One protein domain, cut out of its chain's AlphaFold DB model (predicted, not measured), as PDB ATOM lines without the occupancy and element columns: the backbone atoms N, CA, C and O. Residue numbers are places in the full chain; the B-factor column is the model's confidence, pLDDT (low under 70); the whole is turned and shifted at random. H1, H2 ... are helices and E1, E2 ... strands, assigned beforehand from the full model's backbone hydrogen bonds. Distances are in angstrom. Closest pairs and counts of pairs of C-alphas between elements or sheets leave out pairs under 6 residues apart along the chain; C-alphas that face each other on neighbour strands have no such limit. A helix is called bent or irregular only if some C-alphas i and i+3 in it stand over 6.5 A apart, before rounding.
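What this domain is: This is residues 3 to 97 of the 99 residues of a protein of candidate division MSBL1 archaeon SCGC-AAA382A03 (UniProt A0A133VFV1). Two small antiparallel sheets stand partly face to face as a loose, uneven sandwich, the wider one of E2, E1 and E3, the narrower one the hairpin of E4 and E5. Beyond the three-stranded sheet the loop tip of residues 33 to 40 sticks out, and beyond the hairpin the last stretch, residues 86 to 97 with H2, sticks out as an arm; H1 only grazes the three-stranded sheet. The printed part has 95 residues, with named elements in the order H1, E1, E2, E3, E4, E5, H2; the class is mixed, helices and strands, though under half of the residues, 41, are in named elements. The whole is only just loose, close to compact, with a radius of gyration of the C-alphas of 15.1 A, and spans 50 by 33 by 19 A.

Where its parts are: H1 is residues 3 to 7, beginning at C-alpha 3 (144.258, 114.382, 144.402); it is irregular, with C-alphas 3 and 6 7.3 A apart. E1, residues 11 to 17, is 20.9 A long and begins at C-alpha 11 (138.768, 123.428, 135.005). E2, residues 21 to 27, is 20.3 A long, and E3, residues 48 to 54, is 20.7 A long. E4 is residues 69 to 72 and E5 residues 77 to 80. H2, residues 89 to 95, is 10.2 A long and ends at C-alpha 95 (158.160, 133.576, 115.408).

How they stand to each other: In the larger sheet, order E2, E1, E3, the inner strand is E1. E1 and E2 are a hairpin, antiparallel at 172 degrees, with N 14 and O 24 2.8 A apart, within hydrogen-bond range. E1 and E3 are antiparallel at 169 degrees, with N 13 and O 52 2.9 A apart. H1 only grazes this sheet with residues 4 to 7; the closest C-alphas of H1 and E3 are those of Asn 5 and Val 53, 6.6 A apart. The hairpin E4 and E5 is antiparallel at 157 degrees, with N 71 and O 78 2.9 A apart. The two sheets make a sandwich, two sheets face to face, 10.5 A centre to centre where they face each other, with planes 30 degrees apart and strands at 40 degrees. The closest C-alphas of E1 and E5 are those of Val 15 and Ala 79, 7.1 A apart. H2 is not on the larger sheet and is apart from E4. Every O i to N i+4 pair is within hydrogen-bond range in H2; in H1 0 of 1 is, and 1 of 2 O i to N i+3 pairs.

The domain as a whole: The C-alphas of Gly 36 and Gly 94, the two farthest apart, are 49.9 A apart. The printed part has no cut. The links E2 to E3, 20 residues, and E3 to E4, 14 residues, are long. The model's pLDDT is under 70 at residues 33 to 43, 58 and 96 to 97.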
ATOM      1  N   SER A   3     143.292 113.920 143.395       89.94
ATOM      2  CA  SER A   3     144.258 114.382 144.402       89.94
ATOM      3  C   SER A   3     144.936 115.714 144.068       89.94
ATOM      4  O   SER A   3     145.459 116.358 144.970       89.94
ATOM      5  N   GLN A   4     144.924 116.159 142.808       91.19
ATOM      6  CA  GLN A   4     145.506 117.436 142.396       91.19
ATOM      7  C   GLN A   4     144.494 118.579 142.336       91.19
ATOM      8  O   GLN A   4     144.908 119.684 142.004       91.19
ATOM      9  N   ASN A   5     143.218 118.379 142.690       90.25
ATOM     10  CA  ASN A   5     142.233 119.471 142.728       90.25
ATOM     11  C   ASN A   5     142.752 120.688 143.517       90.25
ATOM     12  O   ASN A   5     142.580 121.811 143.071       90.25
ATOM     13  N   HIS A   6     143.524 120.488 144.591       89.25
ATOM     14  CA  HIS A   6     144.167 121.574 145.350       89.25
ATOM     15  C   HIS A   6     145.099 122.492 144.524       89.25
ATOM     16  O   HIS A   6     145.483 123.562 144.992       89.25
ATOM     17  N   ARG A   7     145.497 122.076 143.315       87.50
ATOM     18  CA  ARG A   7     146.332 122.840 142.377       87.50
ATOM     19  C   ARG A   7     145.528 123.575 141.303       87.50
ATOM     20  O   ARG A   7     146.132 124.300 140.517       87.50
ATOM     21  N   GLY A   8     144.207 123.398 141.236       84.38
ATOM     22  CA  GLY A   8     143.366 123.990 140.198       84.38
ATOM     23  C   GLY A   8     141.878 123.745 140.402       84.38
ATOM     24  O   GLY A   8     141.427 122.608 140.389       84.38
ATOM     25  N   HIS A   9     141.110 124.830 140.555       88.38
ATOM     26  CA  HIS A   9     139.659 124.790 140.795       88.38
ATOM     27  C   HIS A   9     138.827 125.304 139.613       88.38
ATOM     28  O   HIS A   9     137.608 125.414 139.722       88.38
ATOM     29  N   GLN A  10     139.467 125.688 138.508       89.31
ATOM     30  CA  GLN A  10     138.778 126.381 137.425       89.31
ATOM     31  C   GLN A  10     138.329 125.460 136.297       89.31
ATOM     32  O   GLN A  10     137.295 125.712 135.683       89.31
ATOM     33  N   SER A  11     139.123 124.445 135.983       92.75
ATOM     34  CA  SER A  11     138.768 123.428 135.005       92.75
ATOM     35  C   SER A  11     139.626 122.189 135.179       92.75
ATOM     36  O   SER A  11     140.708 122.238 135.775       92.75
ATOM     37  N   TYR A  12     139.154 121.098 134.597       93.44
ATOM     38  CA  TYR A  12     139.883 119.851 134.448       93.44
ATOM     39  C   TYR A  12     139.757 119.352 133.010       93.44
ATOM     40  O   TYR A  12     138.783 119.653 132.315       93.44
ATOM     41  N   GLY A  13     140.733 118.571 132.576       93.50
ATOM     42  CA  GLY A  13     140.685 117.911 131.285       93.50
ATOM     43  C   GLY A  13     141.583 116.692 131.233       93.50
ATOM     44  O   GLY A  13     142.547 116.570 131.995       93.50
ATOM     45  N   PHE A  14     141.254 115.808 130.305       94.69
ATOM     46  CA  PHE A  14     141.942 114.561 130.035       94.69
ATOM     47  C   PHE A  14     142.035 114.353 128.533       94.69
ATOM     48  O   PHE A  14     141.113 114.703 127.797       94.69
ATOM     49  N   VAL A  15     143.141 113.765 128.099       95.94
ATOM     50  CA  VAL A  15     143.314 113.258 126.743       95.94
ATOM     51  C   VAL A  15     143.913 111.864 126.831       95.94
ATOM     52  O   VAL A  15     144.918 111.692 127.522       95.94
ATOM     53  N   SER A  16     143.335 110.893 126.132       95.81
ATOM     54  CA  SER A  16     143.874 109.538 125.987       95.81
ATOM     55  C   SER A  16     144.127 109.192 124.519       95.81
ATOM     56  O   SER A  16     143.680 109.904 123.612       95.81
ATOM     57  N   TYR A  17     144.932 108.156 124.294       95.19
ATOM     58  CA  TYR A  17     145.367 107.726 122.974       95.19
ATOM     59  C   TYR A  17     145.431 106.202 122.845       95.19
ATOM     60  O   TYR A  17     145.998 105.508 123.700       95.19
ATOM     61  N   ASP A  18     144.905 105.728 121.723       92.31
ATOM     62  CA  ASP A  18     145.066 104.388 121.159       92.31
ATOM     63  C   ASP A  18     145.321 104.477 119.641       92.31
ATOM     64  O   ASP A  18     146.437 104.776 119.230       92.31
ATOM     65  N   ASP A  19     144.297 104.284 118.812       91.62
ATOM     66  CA  ASP A  19     144.284 104.549 117.373       91.62
ATOM     67  C   ASP A  19     143.772 105.973 117.067       91.62
ATOM     68  O   ASP A  19     143.858 106.460 115.934       91.62
ATOM     69  N   GLY A  20     143.265 106.677 118.085       92.38
ATOM     70  CA  GLY A  20     142.777 108.049 118.000       92.38
ATOM     71  C   GLY A  20     143.050 108.851 119.268       92.38
ATOM     72  O   GLY A  20     143.483 108.325 120.282       92.38
ATOM     73  N   PHE A  21     142.819 110.166 119.198       94.56
ATOM     74  CA  PHE A  21     142.829 111.015 120.391       94.56
ATOM     75  C   PHE A  21     141.408 111.142 120.913       94.56
ATOM     76  O   PHE A  21     140.544 111.625 120.175       94.56
ATOM     77  N   HIS A  22     141.226 110.830 122.188       93.88
ATOM     78  CA  HIS A  22     139.972 111.003 122.910       93.88
ATOM     79  C   HIS A  22     140.150 112.073 123.977       93.88
ATOM     80  O   HIS A  22     141.238 112.198 124.541       93.88
ATOM     81  N   SER A  23     139.130 112.888 124.240       92.94
ATOM     82  CA  SER A  23     139.260 113.989 125.195       92.94
ATOM     83  C   SER A  23     137.979 114.262 125.955       92.94
ATOM     84  O   SER A  23     136.934 114.455 125.340       92.94
ATOM     85  N   GLU A  24     138.105 114.437 127.264       91.75
ATOM     86  CA  GLU A  24     137.019 114.888 128.128       91.75
ATOM     87  C   GLU A  24     137.472 116.112 128.925       91.75
ATOM     88  O   GLU A  24     138.603 116.173 129.414       91.75
ATOM     89  N   SER A  25     136.602 117.115 129.053       91.00
ATOM     90  CA  SER A  25     136.926 118.336 129.787       91.00
ATOM     91  C   SER A  25     135.710 119.023 130.396       91.00
ATOM     92  O   SER A  25     134.616 119.057 129.823       91.00
ATOM     93  N   GLY A  26     135.931 119.653 131.549       90.25
ATOM     94  CA  GLY A  26     134.903 120.357 132.302       90.25
ATOM     95  C   GLY A  26     135.416 121.634 132.954       90.25
ATOM     96  O   GLY A  26     136.601 121.784 133.258       90.25
ATOM     97  N   LEU A  27     134.501 122.581 133.162       91.56
ATOM     98  CA  LEU A  27     134.745 123.743 134.013       91.56
ATOM     99  C   LEU A  27     134.508 123.366 135.480       91.56
ATOM    100  O   LEU A  27     133.687 122.505 135.786       91.56
ATOM    101  N   GLY A  28     135.190 124.066 136.378       89.44
ATOM    102  CA  GLY A  28     135.148 123.838 137.816       89.44
ATOM    103  C   GLY A  28     136.109 122.749 138.291       89.44
ATOM    104  O   GLY A  28     137.081 122.395 137.622       89.44
ATOM    105  N   LEU A  29     135.838 122.257 139.496       89.62
ATOM    106  CA  LEU A  29     136.560 121.155 140.123       89.62
ATOM    107  C   LEU A  29     136.294 119.844 139.388       89.62
ATOM    108  O   LEU A  29     135.168 119.602 138.954       89.62
ATOM    109  N   LEU A  30     137.304 118.972 139.330       88.44
ATOM    110  CA  LEU A  30     137.068 117.583 138.954       88.44
ATOM    111  C   LEU A  30     136.159 116.960 140.023       88.44
ATOM    112  O   LEU A  30     136.569 116.945 141.194       88.44
ATOM    113  N   PRO A  31     134.951 116.487 139.666       83.12
ATOM    114  CA  PRO A  31     134.050 115.884 140.632       83.12
ATOM    115  C   PRO A  31     134.717 114.678 141.293       83.12
ATOM    116  O   PRO A  31     135.398 113.880 140.648       83.12
ATOM    117  N   VAL A  32     134.533 114.566 142.605       80.44
ATOM    118  CA  VAL A  32     134.809 113.329 143.328       80.44
ATOM    119  C   VAL A  32     133.554 112.497 143.136       80.44
ATOM    120  O   VAL A  32     132.506 112.863 143.658       80.44
ATOM    121  N   SER A  33     133.619 111.463 142.301       68.50
ATOM    122  CA  SER A  33     132.523 110.503 142.206       68.50
ATOM    123  C   SER A  33     132.295 109.894 143.585       68.50
ATOM    124  O   SER A  33     133.254 109.409 144.195       68.50
ATOM    125  N   ASP A  34     131.052 109.894 144.059       57.97
ATOM    126  CA  ASP A  34     130.668 109.026 145.168       57.97
ATOM    127  C   ASP A  34     130.989 107.577 144.771       57.97
ATOM    128  O   ASP A  34     130.849 107.195 143.604       57.97
ATOM    129  N   GLU A  35     131.481 106.787 145.727       50.34
ATOM    130  CA  GLU A  35     131.824 105.374 145.549       50.34
ATOM    131  C   GLU A  35     130.606 104.613 144.985       50.34
ATOM    132  O   GLU A  35     129.711 104.219 145.727       50.34
ATOM    133  N   GLY A  36     130.519 104.461 143.658       46.69
ATOM    134  CA  GLY A  36     129.390 103.794 142.999       46.69
ATOM    135  C   GLY A  36     128.933 104.369 141.656       46.69
ATOM    136  O   GLY A  36     128.119 103.728 140.993       46.69
ATOM    137  N   SER A  37     129.432 105.524 141.197       48.56
ATOM    138  CA  SER A  37     129.229 105.904 139.791       48.56
ATOM    139  C   SER A  37     130.301 105.251 138.910       48.56
ATOM    140  O   SER A  37     131.357 105.833 138.683       48.56
ATOM    141  N   ASP A  38     130.013 104.060 138.378       46.56
ATOM    142  CA  ASP A  38     130.851 103.341 137.390       46.56
ATOM    143  C   ASP A  38     131.039 104.096 136.059       46.56
ATOM    144  O   ASP A  38     131.752 103.653 135.161       46.56
ATOM    145  N   LYS A  39     130.419 105.267 135.926       51.09
ATOM    146  CA  LYS A  39     130.602 106.170 134.799       51.09
ATOM    147  C   LYS A  39     131.822 107.044 135.062       51.09
ATOM    148  O   LYS A  39     131.704 108.230 135.365       51.09
ATOM    149  N   GLY A  40     133.007 106.441 134.958       58.06
ATOM    150  CA  GLY A  40     134.177 107.211 134.542       58.06
ATOM    151  C   GLY A  40     133.909 107.866 133.178       58.06
ATOM    152  O   GLY A  40     132.850 107.634 132.596       58.06
ATOM    153  N   PRO A  41     134.837 108.675 132.652       62.00
ATOM    154  CA  PRO A  41     134.776 109.150 131.275       62.00
ATOM    155  C   PRO A  41     134.545 107.982 130.306       62.00
ATOM    156  O   PRO A  41     135.495 107.301 129.927       62.00
ATOM    157  N   GLU A  42     133.289 107.694 129.943       60.06
ATOM    158  CA  GLU A  42     132.942 106.566 129.059       60.06
ATOM    159  C   GLU A  42     133.598 106.754 127.677       60.06
ATOM    160  O   GLU A  42     133.738 105.802 126.922       60.06
ATOM    161  N   GLU A  43     134.055 107.978 127.385       68.44
ATOM    162  CA  GLU A  43     134.690 108.404 126.142       68.44
ATOM    163  C   GLU A  43     136.233 108.397 126.177       68.44
ATOM    164  O   GLU A  43     136.846 108.726 125.167       68.44
ATOM    165  N   LEU A  44     136.900 108.056 127.293       87.25
ATOM    166  CA  LEU A  44     138.375 107.993 127.346       87.25
ATOM    167  C   LEU A  44     138.892 106.571 127.106       87.25
ATOM    168  O   LEU A  44     139.313 105.876 128.032       87.25
ATOM    169  N   GLU A  45     138.900 106.158 125.842       90.00
ATOM    170  CA  GLU A  45     139.510 104.896 125.417       90.00
ATOM    171  C   GLU A  45     141.046 104.999 125.320       90.00
ATOM    172  O   GLU A  45     141.627 106.087 125.252       90.00
ATOM    173  N   GLY A  46     141.719 103.848 125.336       90.44
ATOM    174  CA  GLY A  46     143.163 103.732 125.144       90.44
ATOM    175  C   GLY A  46     144.008 103.596 126.414       90.44
ATOM    176  O   GLY A  46     143.551 103.761 127.544       90.44
ATOM    177  N   SER A  47     145.279 103.227 126.226       92.38
ATOM    178  CA  SER A  47     146.185 102.825 127.318       92.38
ATOM    179  C   SER A  47     147.181 103.904 127.747       92.38
ATOM    180  O   SER A  47     147.961 103.687 128.676       92.38
ATOM    181  N   ILE A  48     147.210 105.047 127.058       95.06
ATOM    182  CA  ILE A  48     148.120 106.164 127.338       95.06
ATOM    183  C   ILE A  48     147.294 107.441 127.411       95.06
ATOM    184  O   ILE A  48     146.401 107.644 126.597       95.06
ATOM    185  N   GLY A  49     147.597 108.329 128.356       94.75
ATOM    186  CA  GLY A  49     146.904 109.605 128.447       94.75
ATOM    187  C   GLY A  49     147.573 110.609 129.372       94.75
ATOM    188  O   GLY A  49     148.468 110.281 130.152       94.75
ATOM    189  N   ILE A  50     147.117 111.853 129.271       96.62
ATOM    190  CA  ILE A  50     147.531 112.982 130.099       96.62
ATOM    191  C   ILE A  50     146.299 113.677 130.680       96.62
ATOM    192  O   ILE A  50     145.232 113.705 130.072       96.62
ATOM    193  N   GLY A  51     146.449 114.263 131.865       94.88
ATOM    194  CA  GLY A  51     145.391 115.007 132.542       94.88
ATOM    195  C   GLY A  51     145.910 116.321 133.105       94.88
ATOM    196  O   GLY A  51     147.095 116.450 133.420       94.88
ATOM    197  N   HIS A  52     145.024 117.301 133.235       95.69
ATOM    198  CA  HIS A  52     145.370 118.618 133.750       95.69
ATOM    199  C   HIS A  52     144.233 119.201 134.591       95.69
ATOM    200  O   HIS A  52     143.059 119.059 134.265       95.69
ATOM    201  N   VAL A  53     144.597 119.898 135.668       94.00
ATOM    202  CA  VAL A  53     143.701 120.744 136.466       94.00
ATOM    203  C   VAL A  53     144.236 122.166 136.424       94.00
ATOM    204  O   VAL A  53     145.432 122.392 136.620       94.00
ATOM    205  N   ARG A  54     143.378 123.137 136.117       91.00
ATOM    206  CA  ARG A  54     143.804 124.518 135.878       91.00
ATOM    207  C   ARG A  54     143.442 125.428 137.044       91.00
ATOM    208  O   ARG A  54     142.292 125.498 137.477       91.00
ATOM    209  N   TYR A  55     144.430 126.195 137.490       88.25
ATOM    210  CA  TYR A  55     144.251 127.431 138.248       88.25
ATOM    211  C   TYR A  55     144.635 128.594 137.330       88.25
ATOM    212  O   TYR A  55     145.783 128.652 136.886       88.25
ATOM    213  N   ALA A  56     143.716 129.502 136.988       76.88
ATOM    214  CA  ALA A  56     144.099 130.613 136.115       76.88
ATOM    215  C   ALA A  56     144.868 131.681 136.892       76.88
ATOM    216  O   ALA A  56     144.304 132.440 137.680       76.88
ATOM    217  N   THR A  57     146.158 131.772 136.597       70.56
ATOM    218  CA  THR A  57     147.013 132.917 136.928       70.56
ATOM    219  C   THR A  57     147.040 133.947 135.796       70.56
ATOM    220  O   THR A  57     147.338 135.115 136.026       70.56
ATOM    221  N   SER A  58     146.746 133.527 134.562       68.19
ATOM    222  CA  SER A  58     146.751 134.337 133.338       68.19
ATOM    223  C   SER A  58     145.889 133.677 132.246       68.19
ATOM    224  O   SER A  58     145.594 132.478 132.317       68.19
ATOM    225  N   GLY A  59     145.498 134.455 131.231       72.19
ATOM    226  CA  GLY A  59     144.595 134.018 130.157       72.19
ATOM    227  C   GLY A  59     143.115 134.112 130.533       72.19
ATOM    228  O   GLY A  59     142.763 134.598 131.611       72.19
ATOM    229  N   GLU A  60     142.243 133.654 129.637       76.12
ATOM    230  CA  GLU A  60     140.802 133.682 129.869       76.12
ATOM    231  C   GLU A  60     140.344 132.509 130.745       76.12
ATOM    232  O   GLU A  60     141.096 131.583 131.083       76.12
ATOM    233  N   ARG A  61     139.092 132.592 131.204       79.94
ATOM    234  CA  ARG A  61     138.459 131.568 132.044       79.94
ATOM    235  C   ARG A  61     137.432 130.724 131.294       79.94
ATOM    236  O   ARG A  61     136.578 130.100 131.918       79.94
ATOM    237  N   GLY A  62     137.519 130.725 129.966       82.06
ATOM    238  CA  GLY A  62     136.583 130.037 129.091       82.06
ATOM    239  C   GLY A  62     136.913 128.560 128.893       82.06
ATOM    240  O   GLY A  62     137.977 128.069 129.274       82.06
ATOM    241  N   ARG A  63     135.991 127.851 128.231       84.69
ATOM    242  CA  ARG A  63     136.184 126.451 127.820       84.69
ATOM    243  C   ARG A  63     137.374 126.265 126.875       84.69
ATOM    244  O   ARG A  63     137.989 125.209 126.886       84.69
ATOM    245  N   LEU A  64     137.697 127.286 126.083       86.25
ATOM    246  CA  LEU A  64     138.805 127.250 125.127       86.25
ATOM    247  C   LEU A  64     140.179 127.193 125.795       86.25
ATOM    248  O   LEU A  64     141.135 126.793 125.149       86.25
ATOM    249  N   ASP A  65     140.282 127.561 127.071       87.50
ATOM    250  CA  ASP A  65     141.538 127.512 127.815       87.50
ATOM    251  C   ASP A  65     141.655 126.266 128.715       87.50
ATOM    252  O   ASP A  65     142.458 126.233 129.661       87.50
ATOM    253  N   ILE A  66     140.783 125.273 128.523       93.19
ATOM    254  CA  ILE A  66     140.892 124.009 129.243       93.19
ATOM    255  C   ILE A  66     141.995 123.179 128.590       93.19
ATOM    256  O   ILE A  66     142.009 122.970 127.384       93.19
ATOM    257  N   GLN A  67     142.924 122.721 129.421       94.75
ATOM    258  CA  GLN A  67     144.009 121.829 129.038       94.75
ATOM    259  C   GLN A  67     143.686 120.395 129.474       94.75
ATOM    260  O   GLN A  67     142.958 120.237 130.460       94.75
ATOM    261  N   PRO A  68     144.269 119.366 128.831       95.69
ATOM    262  CA  PRO A  68     145.285 119.429 127.768       95.69
ATOM    263  C   PRO A  68     144.767 119.929 126.409       95.69
ATOM    264  O   PRO A  68     143.622 119.673 126.054       95.69
ATOM    265  N   TYR A  69     145.614 120.618 125.640       94.12
ATOM    266  CA  TYR A  69     145.301 121.016 124.264       94.12
ATOM    267  C   TYR A  69     145.668 119.909 123.291       94.12
ATOM    268  O   TYR A  69     146.763 119.359 123.389       94.12
ATOM    269  N   ILE A  70     144.792 119.638 122.329       94.75
ATOM    270  CA  ILE A  70     145.101 118.811 121.165       94.75
ATOM    271  C   ILE A  70     145.291 119.741 119.976       94.75
ATOM    272  O   ILE A  70     144.390 120.512 119.652       94.75
ATOM    273  N   ASP A  71     146.434 119.631 119.311       93.44
ATOM    274  CA  ASP A  71     146.718 120.380 118.090       93.44
ATOM    275  C   ASP A  71     147.352 119.476 117.030       93.44
ATOM    276  O   ASP A  71     147.775 118.349 117.317       93.44
ATOM    277  N   ARG A  72     147.386 119.938 115.782       92.56
ATOM    278  CA  ARG A  72     147.935 119.182 114.657       92.56
ATOM    279  C   ARG A  72     148.749 120.051 113.711       92.56
ATOM    280  O   ARG A  72     148.413 121.189 113.414       92.56
ATOM    281  N   THR A  73     149.780 119.427 113.171       87.81
ATOM    282  CA  THR A  73     150.492 119.839 111.961       87.81
ATOM    283  C   THR A  73     150.029 118.956 110.799       87.81
ATOM    284  O   THR A  73     149.209 118.056 110.990       87.81
ATOM    285  N   GLU A  74     150.571 119.166 109.600       89.44
ATOM    286  CA  GLU A  74     150.292 118.288 108.453       89.44
ATOM    287  C   GLU A  74     150.669 116.821 108.718       89.44
ATOM    288  O   GLU A  74     149.979 115.919 108.255       89.44
ATOM    289  N   ASN A  75     151.726 116.580 109.503       92.44
ATOM    290  CA  ASN A  75     152.309 115.245 109.677       92.44
ATOM    291  C   ASN A  75     152.089 114.641 111.069       92.44
ATOM    292  O   ASN A  75     152.256 113.437 111.250       92.44
ATOM    293  N   TYR A  76     151.736 115.457 112.063       92.06
ATOM    294  CA  TYR A  76     151.670 115.029 113.460       92.06
ATOM    295  C   TYR A  76     150.485 115.642 114.184       92.06
ATOM    296  O   TYR A  76     150.171 116.815 113.989       92.06
ATOM    297  N   LYS A  77     149.894 114.876 115.098       94.75
ATOM    298  CA  LYS A  77     148.916 115.349 116.077       94.75
ATOM    299  C   LYS A  77     149.516 115.196 117.469       94.75
ATOM    300  O   LYS A  77     150.123 114.169 117.764       94.75
ATOM    301  N   ILE A  78     149.386 116.224 118.297       95.31
ATOM    302  CA  ILE A  78     149.994 116.289 119.627       95.31
ATOM    303  C   ILE A  78     148.944 116.656 120.671       95.31
ATOM    304  O   ILE A  78     148.020 117.413 120.385       95.31
ATOM    305  N   ALA A  79     149.115 116.145 121.889       96.56
ATOM    306  CA  ALA A  79     148.390 116.608 123.063       96.56
ATOM    307  C   ALA A  79     149.379 117.158 124.094       96.56
ATOM    308  O   ALA A  79     150.383 116.512 124.391       96.56
ATOM    309  N   ILE A  80     149.106 118.346 124.636       95.81
ATOM    310  CA  ILE A  80     150.004 119.026 125.573       95.81
ATOM    311  C   ILE A  80     149.249 119.606 126.769       95.81
ATOM    312  O   ILE A  80     148.248 120.306 126.630       95.81
ATOM    313  N   GLY A  81     149.763 119.327 127.965       94.19
ATOM    314  CA  GLY A  81     149.385 119.989 129.209       94.19
ATOM    315  C   GLY A  81     150.601 120.692 129.805       94.19
ATOM    316  O   GLY A  81     151.705 120.147 129.790       94.19
ATOM    317  N   TYR A  82     150.410 121.899 130.326       92.12
ATOM    318  CA  TYR A  82     151.482 122.748 130.829       92.12
ATOM    319  C   TYR A  82     151.089 123.441 132.134       92.12
ATOM    320  O   TYR A  82     150.074 124.134 132.213       92.12
ATOM    321  N   ASN A  83     151.962 123.315 133.136       90.94
ATOM    322  CA  ASN A  83     151.888 124.067 134.381       90.94
ATOM    323  C   ASN A  83     153.049 125.071 134.447       90.94
ATOM    324  O   ASN A  83     154.201 124.686 134.641       90.94
ATOM    325  N   GLY A  84     152.747 126.357 134.260       88.94
ATOM    326  CA  GLY A  84     153.720 127.442 134.358       88.94
ATOM    327  C   GLY A  84     153.258 128.714 133.647       88.94
ATOM    328  O   GLY A  84     152.073 128.881 133.355       88.94
ATOM    329  N   ASN A  85     154.200 129.613 133.361       87.38
ATOM    330  CA  ASN A  85     153.969 130.823 132.581       87.38
ATOM    331  C   ASN A  85     155.094 131.070 131.559       87.38
ATOM    332  O   ASN A  85     156.273 131.057 131.914       87.38
ATOM    333  N   LEU A  86     154.729 131.368 130.308       87.88
ATOM    334  CA  LEU A  86     155.671 131.774 129.261       87.88
ATOM    335  C   LEU A  86     155.900 133.287 129.323       87.88
ATOM    336  O   LEU A  86     155.072 134.071 128.857       87.88
ATOM    337  N   VAL A  87     157.036 133.702 129.883       91.12
ATOM    338  CA  VAL A  87     157.352 135.125 130.111       91.12
ATOM    339  C   VAL A  87     157.558 135.925 128.820       91.12
ATOM    340  O   VAL A  87     157.259 137.114 128.780       91.12
ATOM    341  N   ASN A  88     157.996 135.273 127.745       91.31
ATOM    342  CA  ASN A  88     158.261 135.870 126.436       91.31
ATOM    343  C   ASN A  88     157.188 135.512 125.386       91.31
ATOM    344  O   ASN A  88     157.470 135.433 124.192       91.31
ATOM    345  N   ASN A  89     155.931 135.313 125.809       88.00
ATOM    346  CA  ASN A  89     154.822 134.911 124.928       88.00
ATOM    347  C   ASN A  89     154.682 135.796 123.670       88.00
ATOM    348  O   ASN A  89     154.443 135.282 122.579       88.00
ATOM    349  N   LYS A  90     154.871 137.118 123.802       87.81
ATOM    350  CA  LYS A  90     154.767 138.067 122.677       87.81
ATOM    351  C   LYS A  90     155.800 137.800 121.579       87.81
ATOM    352  O   LYS A  90     155.452 137.877 120.407       87.81
ATOM    353  N   GLU A  91     157.033 137.476 121.958       91.50
ATOM    354  CA  GLU A  91     158.120 137.179 121.017       91.50
ATOM    355  C   GLU A  91     157.864 135.845 120.311       91.50
ATOM    356  O   GLU A  91     157.883 135.779 119.084       91.50
ATOM    357  N   LEU A  92     157.506 134.806 121.074       89.81
ATOM    358  CA  LEU A  92     157.204 133.475 120.533       89.81
ATOM    359  C   LEU A  92     156.031 133.494 119.540       89.81
ATOM    360  O   LEU A  92     156.061 132.793 118.530       89.81
ATOM    361  N   ARG A  93     155.013 134.330 119.783       85.88
ATOM    362  CA  ARG A  93     153.898 134.525 118.839       85.88
ATOM    363  C   ARG A  93     154.320 135.173 117.523       85.88
ATOM    364  O   ARG A  93     153.637 134.958 116.527       85.88
ATOM    365  N   GLY A  94     155.370 135.993 117.530       83.19
ATOM    366  CA  GLY A  94     155.935 136.576 116.313       83.19
ATOM    367  C   GLY A  94     156.597 135.502 115.458       83.19
ATOM    368  O   GLY A  94     156.245 135.361 114.293       83.19
ATOM    369  N   VAL A  95     157.449 134.678 116.079       77.75
ATOM    370  CA  VAL A  95     158.160 133.576 115.408       77.75
ATOM    371  C   VAL A  95     157.186 132.589 114.762       77.75
ATOM    372  O   VAL A  95     157.352 132.233 113.606       77.75
ATOM    373  N   GLY A  96     156.128 132.188 115.474       64.44
ATOM    374  CA  GLY A  96     155.162 131.209 114.962       64.44
ATOM    375  C   GLY A  96     154.287 131.680 113.792       64.44
ATOM    376  O   GLY A  96     153.552 130.867 113.252       64.44
ATOM    377  N   LYS A  97     154.317 132.967 113.414       61.03
ATOM    378  CA  LYS A  97     153.629 133.475 112.210       61.03
ATOM    379  C   LYS A  97     154.505 133.444 110.956       61.03
ATOM    380  O   LYS A  97     153.991 133.676 109.867       61.03
TER     381      LYS A  97